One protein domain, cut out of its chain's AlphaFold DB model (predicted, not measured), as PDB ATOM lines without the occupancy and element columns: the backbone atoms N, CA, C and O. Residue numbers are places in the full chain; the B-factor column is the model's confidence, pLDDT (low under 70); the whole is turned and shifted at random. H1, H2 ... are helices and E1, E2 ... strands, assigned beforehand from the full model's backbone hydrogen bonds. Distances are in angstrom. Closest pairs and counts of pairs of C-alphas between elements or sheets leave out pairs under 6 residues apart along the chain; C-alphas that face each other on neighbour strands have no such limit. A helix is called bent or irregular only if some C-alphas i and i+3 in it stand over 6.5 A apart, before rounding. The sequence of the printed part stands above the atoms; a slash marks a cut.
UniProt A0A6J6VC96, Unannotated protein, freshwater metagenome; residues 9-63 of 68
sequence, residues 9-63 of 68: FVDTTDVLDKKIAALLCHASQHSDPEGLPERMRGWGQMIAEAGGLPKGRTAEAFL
ATOM      1  N   PHE A   9     -21.070 -90.632  74.671       96.94
ATOM      2  CA  PHE A   9     -20.853 -90.992  73.276       96.94
ATOM      3  C   PHE A   9     -21.255 -89.807  72.405       96.94
ATOM      4  O   PHE A   9     -22.374 -89.308  72.516       96.94
ATOM      5  N   VAL A  10     -20.338 -89.353  71.558       97.69
ATOM      6  CA  VAL A  10     -20.554 -88.228  70.643       97.69
ATOM      7  C   VAL A  10     -20.671 -88.781  69.231       97.69
ATOM      8  O   VAL A  10     -19.736 -89.430  68.760       97.69
ATOM      9  N   ASP A  11     -21.799 -88.534  68.558       98.38
ATOM     10  CA  ASP A  11     -21.968 -88.869  67.139       98.38
ATOM     11  C   ASP A  11     -20.982 -88.037  66.303       98.38
ATOM     12  O   ASP A  11     -20.972 -86.807  66.352       98.38
ATOM     13  N   THR A  12     -20.122 -88.725  65.559       98.44
ATOM     14  CA  THR A  12     -19.085 -88.129  64.705       98.44
ATOM     15  C   THR A  12     -19.324 -88.394  63.223       98.44
ATOM     16  O   THR A  12     -18.446 -88.114  62.410       98.44
ATOM     17  N   THR A  13     -20.496 -88.917  62.851       98.31
ATOM     18  CA  THR A  13     -20.800 -89.381  61.487       98.31
ATOM     19  C   THR A  13     -20.480 -88.325  60.432       98.31
ATOM     20  O   THR A  13     -19.786 -88.617  59.459       98.31
ATOM     21  N   ASP A  14     -20.892 -87.079  60.667       98.38
ATOM     22  CA  ASP A  14     -20.756 -85.987  59.693       98.38
ATOM     23  C   ASP A  14     -19.340 -85.377  59.652       98.38
ATOM     24  O   ASP A  14     -19.032 -84.533  58.809       98.38
ATOM     25  N   VAL A  15     -18.461 -85.780  60.574       98.19
ATOM     26  CA  VAL A  15     -17.096 -85.242  60.714       98.19
ATOM     27  C   VAL A  15     -16.009 -86.314  60.655       98.19
ATOM     28  O   VAL A  15     -14.824 -85.980  60.718       98.19
ATOM     29  N   LEU A  16     -16.375 -87.586  60.481       98.31
ATOM     30  CA  LEU A  16     -15.430 -88.701  60.422       98.31
ATOM     31  C   LEU A  16     -14.371 -88.496  59.332       98.31
ATOM     32  O   LEU A  16     -13.188 -88.720  59.580       98.31
ATOM     33  N   ASP A  17     -14.766 -88.011  58.155       98.00
ATOM     34  CA  ASP A  17     -13.831 -87.805  57.047       98.00
ATOM     35  C   ASP A  17     -12.792 -86.717  57.379       98.00
ATOM     36  O   ASP A  17     -11.618 -86.847  57.032       98.00
ATOM     37  N   LYS A  18     -13.177 -85.688  58.153       98.50
ATOM     38  CA  LYS A  18     -12.235 -84.672  58.659       98.50
ATOM     39  C   LYS A  18     -11.250 -85.273  59.660       98.50
ATOM     40  O   LYS A  18     -10.063 -84.956  59.609       98.50
ATOM     41  N   LYS A  19     -11.721 -86.158  60.542       98.19
ATOM     42  CA  LYS A  19     -10.860 -86.898  61.474       98.19
ATOM     43  C   LYS A  19      -9.860 -87.780  60.722       98.19
ATOM     44  O   LYS A  19      -8.682 -87.767  61.058       98.19
ATOM     45  N   ILE A  20     -10.304 -88.510  59.698       98.31
ATOM     46  CA  ILE A  20      -9.430 -89.356  58.871       98.31
ATOM     47  C   ILE A  20      -8.368 -88.503  58.168       98.31
ATOM     48  O   ILE A  20      -7.186 -88.831  58.247       98.31
ATOM     49  N   ALA A  21      -8.759 -87.383  57.552       98.38
ATOM     50  CA  ALA A  21      -7.816 -86.465  56.917       98.38
ATOM     51  C   ALA A  21      -6.775 -85.925  57.913       98.38
ATOM     52  O   ALA A  21      -5.583 -85.936  57.621       98.38
ATOM     53  N   ALA A  22      -7.209 -85.522  59.114       98.44
ATOM     54  CA  ALA A  22      -6.308 -85.064  60.168       98.44
ATOM     55  C   ALA A  22      -5.332 -86.162  60.622       98.44
ATOM     56  O   ALA A  22      -4.148 -85.890  60.807       98.44
ATOM     57  N   LEU A  23      -5.798 -87.408  60.756       97.81
ATOM     58  CA  LEU A  23      -4.928 -88.533  61.098       97.81
ATOM     59  C   LEU A  23      -3.880 -88.788  60.007       97.81
ATOM     60  O   LEU A  23      -2.716 -88.998  60.342       97.81
ATOM     61  N   LEU A  24      -4.261 -88.730  58.726       97.88
ATOM     62  CA  LEU A  24      -3.353 -88.956  57.593       97.88
ATOM     63  C   LEU A  24      -2.232 -87.908  57.486       97.88
ATOM     64  O   LEU A  24      -1.172 -88.217  56.943       97.88
ATOM     65  N   CYS A  25      -2.403 -86.713  58.060       98.19
ATOM     66  CA  CYS A  25      -1.321 -85.728  58.165       98.19
ATOM     67  C   CYS A  25      -0.115 -86.249  58.971       98.19
ATOM     68  O   CYS A  25       1.012 -85.802  58.760       98.19
ATOM     69  N   HIS A  26      -0.318 -87.215  59.871       97.25
ATOM     70  CA  HIS A  26       0.744 -87.834  60.667       97.25
ATOM     71  C   HIS A  26       1.403 -89.010  59.927       97.25
ATOM     72  O   HIS A  26       1.462 -90.126  60.437       97.25
ATOM     73  N   ALA A  27       1.909 -88.764  58.715       94.50
ATOM     74  CA  ALA A  27       2.370 -89.808  57.793       94.50
ATOM     75  C   ALA A  27       3.399 -90.785  58.395       94.50
ATOM     76  O   ALA A  27       3.323 -91.984  58.149       94.50
ATOM     77  N   SER A  28       4.328 -90.308  59.231       96.69
ATOM     78  CA  SER A  28       5.350 -91.157  59.862       96.69
ATOM     79  C   SER A  28       4.813 -92.120  60.930       96.69
ATOM     80  O   SER A  28       5.552 -92.995  61.376       96.69
ATOM     81  N   GLN A  29       3.554 -91.969  61.355       96.69
ATOM     82  CA  GLN A  29       2.922 -92.789  62.396       96.69
ATOM     83  C   GLN A  29       2.054 -93.924  61.831       96.69
ATOM     84  O   GLN A  29       1.596 -94.772  62.598       96.69
ATOM     85  N   HIS A  30       1.837 -93.967  60.512       94.44
ATOM     86  CA  HIS A  30       0.957 -94.945  59.869       94.44
ATOM     87  C   HIS A  30       1.756 -95.895  58.981       94.44
ATOM     88  O   HIS A  30       2.267 -95.500  57.939       94.44
ATOM     89  N   SER A  31       1.823 -97.171  59.368       94.62
ATOM     90  CA  SER A  31       2.416 -98.231  58.540       94.62
ATOM     91  C   SER A  31       1.540 -98.626  57.347       94.62
ATOM     92  O   SER A  31       2.053 -99.137  56.359       94.62
ATOM     93  N   ASP A  32       0.232 -98.379  57.440       96.38
ATOM     94  CA  ASP A  32      -0.753 -98.609  56.381       96.38
ATOM     95  C   ASP A  32      -1.768 -97.447  56.348       96.38
ATOM     96  O   ASP A  32      -2.805 -97.504  57.027       96.38
ATOM     97  N   PRO A  33      -1.453 -96.356  55.624       96.44
ATOM     98  CA  PRO A  33      -2.346 -95.211  55.471       96.44
ATOM     99  C   PRO A  33      -3.603 -95.529  54.652       96.44
ATOM    100  O   PRO A  33      -4.660 -94.965  54.927       96.44
ATOM    101  N   GLU A  34      -3.510 -96.436  53.676       96.94
ATOM    102  CA  GLU A  34      -4.620 -96.772  52.774       96.94
ATOM    103  C   GLU A  34      -5.740 -97.521  53.503       96.94
ATOM    104  O   GLU A  34      -6.915 -97.238  53.276       96.94
ATOM    105  N   GLY A  35      -5.396 -98.402  54.449       97.50
ATOM    106  CA  GLY A  35      -6.373 -99.089  55.299       97.50
ATOM    107  C   GLY A  35      -6.890 -98.260  56.483       97.50
ATOM    108  O   GLY A  35      -7.819 -98.683  57.180       97.50
ATOM    109  N   LEU A  36      -6.324 -97.078  56.757       97.31
ATOM    110  CA  LEU A  36      -6.729 -96.243  57.897       97.31
ATOM    111  C   LEU A  36      -8.217 -95.822  57.853       97.31
ATOM    112  O   LEU A  36      -8.875 -95.946  58.892       97.31
ATOM    113  N   PRO A  37      -8.785 -95.358  56.719       98.12
ATOM    114  CA  PRO A  37     -10.177 -94.914  56.655       98.12
ATOM    115  C   PRO A  37     -11.181 -96.012  57.020       98.12
ATOM    116  O   PRO A  37     -12.112 -95.770  57.791       98.12
ATOM    117  N   GLU A  38     -10.976 -97.228  56.508       97.94
ATOM    118  CA  GLU A  38     -11.846 -98.376  56.784       97.94
ATOM    119  C   GLU A  38     -11.783 -98.766  58.261       97.94
ATOM    120  O   GLU A  38     -12.823 -98.871  58.920       97.94
ATOM    121  N   ARG A  39     -10.570 -98.871  58.821       97.25
ATOM    122  CA  ARG A  39     -10.378 -99.158  60.250       97.25
ATOM    123  C   ARG A  39     -11.053 -98.115  61.141       97.25
ATOM    124  O   ARG A  39     -11.706 -98.480  62.117       97.25
ATOM    125  N   MET A  40     -10.920 -96.826  60.817       97.69
ATOM    126  CA  MET A  40     -11.539 -95.744  61.596       97.69
ATOM    127  C   MET A  40     -13.064 -95.770  61.511       97.69
ATOM    128  O   MET A  40     -13.728 -95.562  62.529       97.69
ATOM    129  N   ARG A  41     -13.627 -96.063  60.334       97.94
ATOM    130  CA  ARG A  41     -15.078 -96.189  60.159       97.94
ATOM    131  C   ARG A  41     -15.630 -97.389  60.922       97.94
ATOM    132  O   ARG A  41     -16.590 -97.218  61.668       97.94
ATOM    133  N   GLY A  42     -14.995 -98.555  60.805       98.06
ATOM    134  CA  GLY A  42     -15.392 -99.759  61.537       98.06
ATOM    135  C   GLY A  42     -15.345 -99.554  63.053       98.06
ATOM    136  O   GLY A  42     -16.326 -99.819  63.745       98.06
ATOM    137  N   TRP A  43     -14.254 -98.983  63.573       97.56
ATOM    138  CA  TRP A  43     -14.150 -98.698  65.006       97.56
ATOM    139  C   TRP A  43     -15.201 -97.677  65.464       97.56
ATOM    140  O   TRP A  43     -15.883 -97.889  66.468       97.56
ATOM    141  N   GLY A  44     -15.396 -96.597  64.707       97.94
ATOM    142  CA  GLY A  44     -16.430 -95.610  65.004       97.94
ATOM    143  C   GLY A  44     -17.834 -96.221  65.051       97.94
ATOM    144  O   GLY A  44     -18.608 -95.870  65.941       97.94
ATOM    145  N   GLN A  45     -18.154 -97.151  64.146       98.25
ATOM    146  CA  GLN A  45     -19.434 -97.869  64.131       98.25
ATOM    147  C   GLN A  45     -19.612 -98.765  65.358       98.25
ATOM    148  O   GLN A  45     -20.672 -98.726  65.978       98.25
ATOM    149  N   MET A  46     -18.571 -99.500  65.764       97.19
ATOM    150  CA  MET A  46     -18.614-100.312  66.988       97.19
ATOM    151  C   MET A  46     -18.896 -99.459  68.231       97.19
ATOM    152  O   MET A  46     -19.670 -99.852  69.101       97.19
ATOM    153  N   ILE A  47     -18.278 -98.277  68.321       97.31
ATOM    154  CA  ILE A  47     -18.513 -97.347  69.432       97.31
ATOM    155  C   ILE A  47     -19.938 -96.781  69.375       97.31
ATOM    156  O   ILE A  47     -20.585 -96.662  70.413       97.31
ATOM    157  N   ALA A  48     -20.428 -96.440  68.183       97.69
ATOM    158  CA  ALA A  48     -21.780 -95.921  67.999       97.69
ATOM    159  C   ALA A  48     -22.840 -96.938  68.425       97.69
ATOM    160  O   ALA A  48     -23.764 -96.585  69.155       97.69
ATOM    161  N   GLU A  49     -22.666 -98.200  68.034       97.06
ATOM    162  CA  GLU A  49     -23.532 -99.304  68.445       97.06
ATOM    163  C   GLU A  49     -23.517 -99.490  69.968       97.06
ATOM    164  O   GLU A  49     -24.577 -99.534  70.590       97.06
ATOM    165  N   ALA A  50     -22.332 -99.490  70.592       94.62
ATOM    166  CA  ALA A  50     -22.206 -99.555  72.051       94.62
ATOM    167  C   ALA A  50     -22.874 -98.364  72.770       94.62
ATOM    168  O   ALA A  50     -23.350 -98.509  73.895       94.62
ATOM    169  N   GLY A  51     -22.922 -97.197  72.119       94.81
ATOM    170  CA  GLY A  51     -23.606 -95.991  72.588       94.81
ATOM    171  C   GLY A  51     -25.098 -95.915  72.240       94.81
ATOM    172  O   GLY A  51     -25.734 -94.920  72.580       94.81
ATOM    173  N   GLY A  52     -25.666 -96.924  71.566       96.81
ATOM    174  CA  GLY A  52     -27.085 -96.977  71.197       96.81
ATOM    175  C   GLY A  52     -27.487 -96.122  69.987       96.81
ATOM    176  O   GLY A  52     -28.673 -95.843  69.804       96.81
ATOM    177  N   LEU A  53     -26.534 -95.688  69.157       97.25
ATOM    178  CA  LEU A  53     -26.826 -94.938  67.934       97.25
ATOM    179  C   LEU A  53     -27.346 -95.855  66.808       97.25
ATOM    180  O   LEU A  53     -27.019 -97.043  66.767       97.25
ATOM    181  N   PRO A  54     -28.121 -95.311  65.848       97.62
ATOM    182  CA  PRO A  54     -28.585 -96.072  64.692       97.62
ATOM    183  C   PRO A  54     -27.450 -96.696  63.869       97.62
ATOM    184  O   PRO A  54     -26.363 -96.130  63.735       97.62
ATOM    185  N   LYS A  55     -27.736 -97.836  63.230       96.12
ATOM    186  CA  LYS A  55     -26.788 -98.536  62.351       96.12
ATOM    187  C   LYS A  55     -26.223 -97.604  61.272       96.12
ATOM    188  O   LYS A  55     -26.959 -96.858  60.632       96.12
ATOM    189  N   GLY A  56     -24.915 -97.703  61.044       95.06
ATOM    190  CA  GLY A  56     -24.191 -96.910  60.046       95.06
ATOM    191  C   GLY A  56     -23.638 -95.584  60.575       95.06
ATOM    192  O   GLY A  56     -22.803 -94.986  59.900       95.06
ATOM    193  N   ARG A  57     -24.040 -95.160  61.781       98.31
ATOM    194  CA  ARG A  57     -23.448 -94.017  62.488       98.31
ATOM    195  C   ARG A  57     -22.071 -94.359  63.050       98.31
ATOM    196  O   ARG A  57     -21.759 -95.527  63.262       98.31
ATOM    197  N   THR A  58     -21.269 -93.335  63.324       98.62
ATOM    198  CA  THR A  58     -19.994 -93.465  64.044       98.62
ATOM    199  C   THR A  58     -19.966 -92.591  65.282       98.62
ATOM    200  O   THR A  58     -20.583 -91.530  65.303       98.62
ATOM    201  N   ALA A  59     -19.223 -93.001  66.307       98.38
ATOM    202  CA  ALA A  59     -19.096 -92.224  67.530       98.38
ATOM    203  C   ALA A  59     -17.701 -92.286  68.146       98.38
ATOM    204  O   ALA A  59     -16.913 -93.198  67.889       98.38
ATOM    205  N   GLU A  60     -17.425 -91.302  68.994       97.69
ATOM    206  CA  GLU A  60     -16.323 -91.332  69.951       97.69
ATOM    207  C   GLU A  60     -16.864 -91.464  71.373       97.69
ATOM    208  O   GLU A  60     -17.898 -90.891  71.710       97.69
ATOM    209  N   ALA A  61     -16.155 -92.231  72.199       96.56
ATOM    210  CA  ALA A  61     -16.540 -92.534  73.569       96.56
ATOM    211  C   ALA A  61     -15.603 -91.852  74.568       96.56
ATOM    212  O   ALA A  61     -14.379 -91.939  74.451       96.56
ATOM    213  N   PHE A  62     -16.191 -91.245  75.593       95.31
ATOM    214  CA  PHE A  62     -15.495 -90.475  76.613       95.31
ATOM    215  C   PHE A  62     -15.882 -90.942  78.022       95.31
ATOM    216  O   PHE A  62     -17.036 -91.284  78.312       95.31
ATOM    217  N   LEU A  63     -14.892 -90.925  78.916       92.75
ATOM    218  CA  LEU A  63     -15.105 -90.982  80.357       92.75
ATOM    219  C   LEU A  63     -15.297 -89.552  80.862       92.75
ATOM    220  O   LEU A  63     -14.429 -88.705  80.658       92.75
TER     221      LEU A  63
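What this domain is: This is residues 9 to 63 of the 68 residues of the protein "Unannotated protein" of freshwater metagenome (UniProt A0A6J6VC96). Helices H1 and H2 form a helical hairpin whose loop, residues 26 to 32, sticks out at one end; towards the other end, a small antiparallel sheet of E1 and E2 packs on residues 41 to 50 of H2. The 55 printed residues hold two named helices and two named strands, ordered E1, H1, H2, E2, mixed in class. The whole is only just compact, close to loose, with a radius of gyration of the C-alphas of 11.6 A, and elongated, spanning 34 by 20 by 19 A.

How they stand to each other: E1, residues 9 to 11, and E2, residues 59 to 62, are antiparallel at 153 degrees; N 10 and O 60, 2.9 A apart, are within hydrogen-bond range. Residues 16 to 20 alone of H1, residues 13 to 24, touch residues 36 to 41 alone of H2, residues 36 to 50; the closest C-alphas, of Ile 20 and Pro 37, are 6.0 A apart. This hairpin has a steep tilt of 39 degrees, opposite ways. The closest C-alphas of H2 and E2, of Ala 48 and Ala 59, are 4.6 A apart. Every O i to N i+4 pair is within hydrogen-bond range in H2, and 6 of 8 in H1.

Where its parts are: E1 begins at C-alpha 9 (-20.853, -90.992, 73.276). H1, 17.9 A long, is irregular: C-alphas 14 and 17 are 7.6 A apart. H2 is 21.2 A long. E2 ends at C-alpha 62 (-15.495, -90.475, 76.613).

The domain as a whole: The farthest C-alphas, of Ser 28 and Gly 52, are 34.8 A apart. The H1 to H2 link is long. The printed part has no cut, and no printed residue is under 70 in pLDDT.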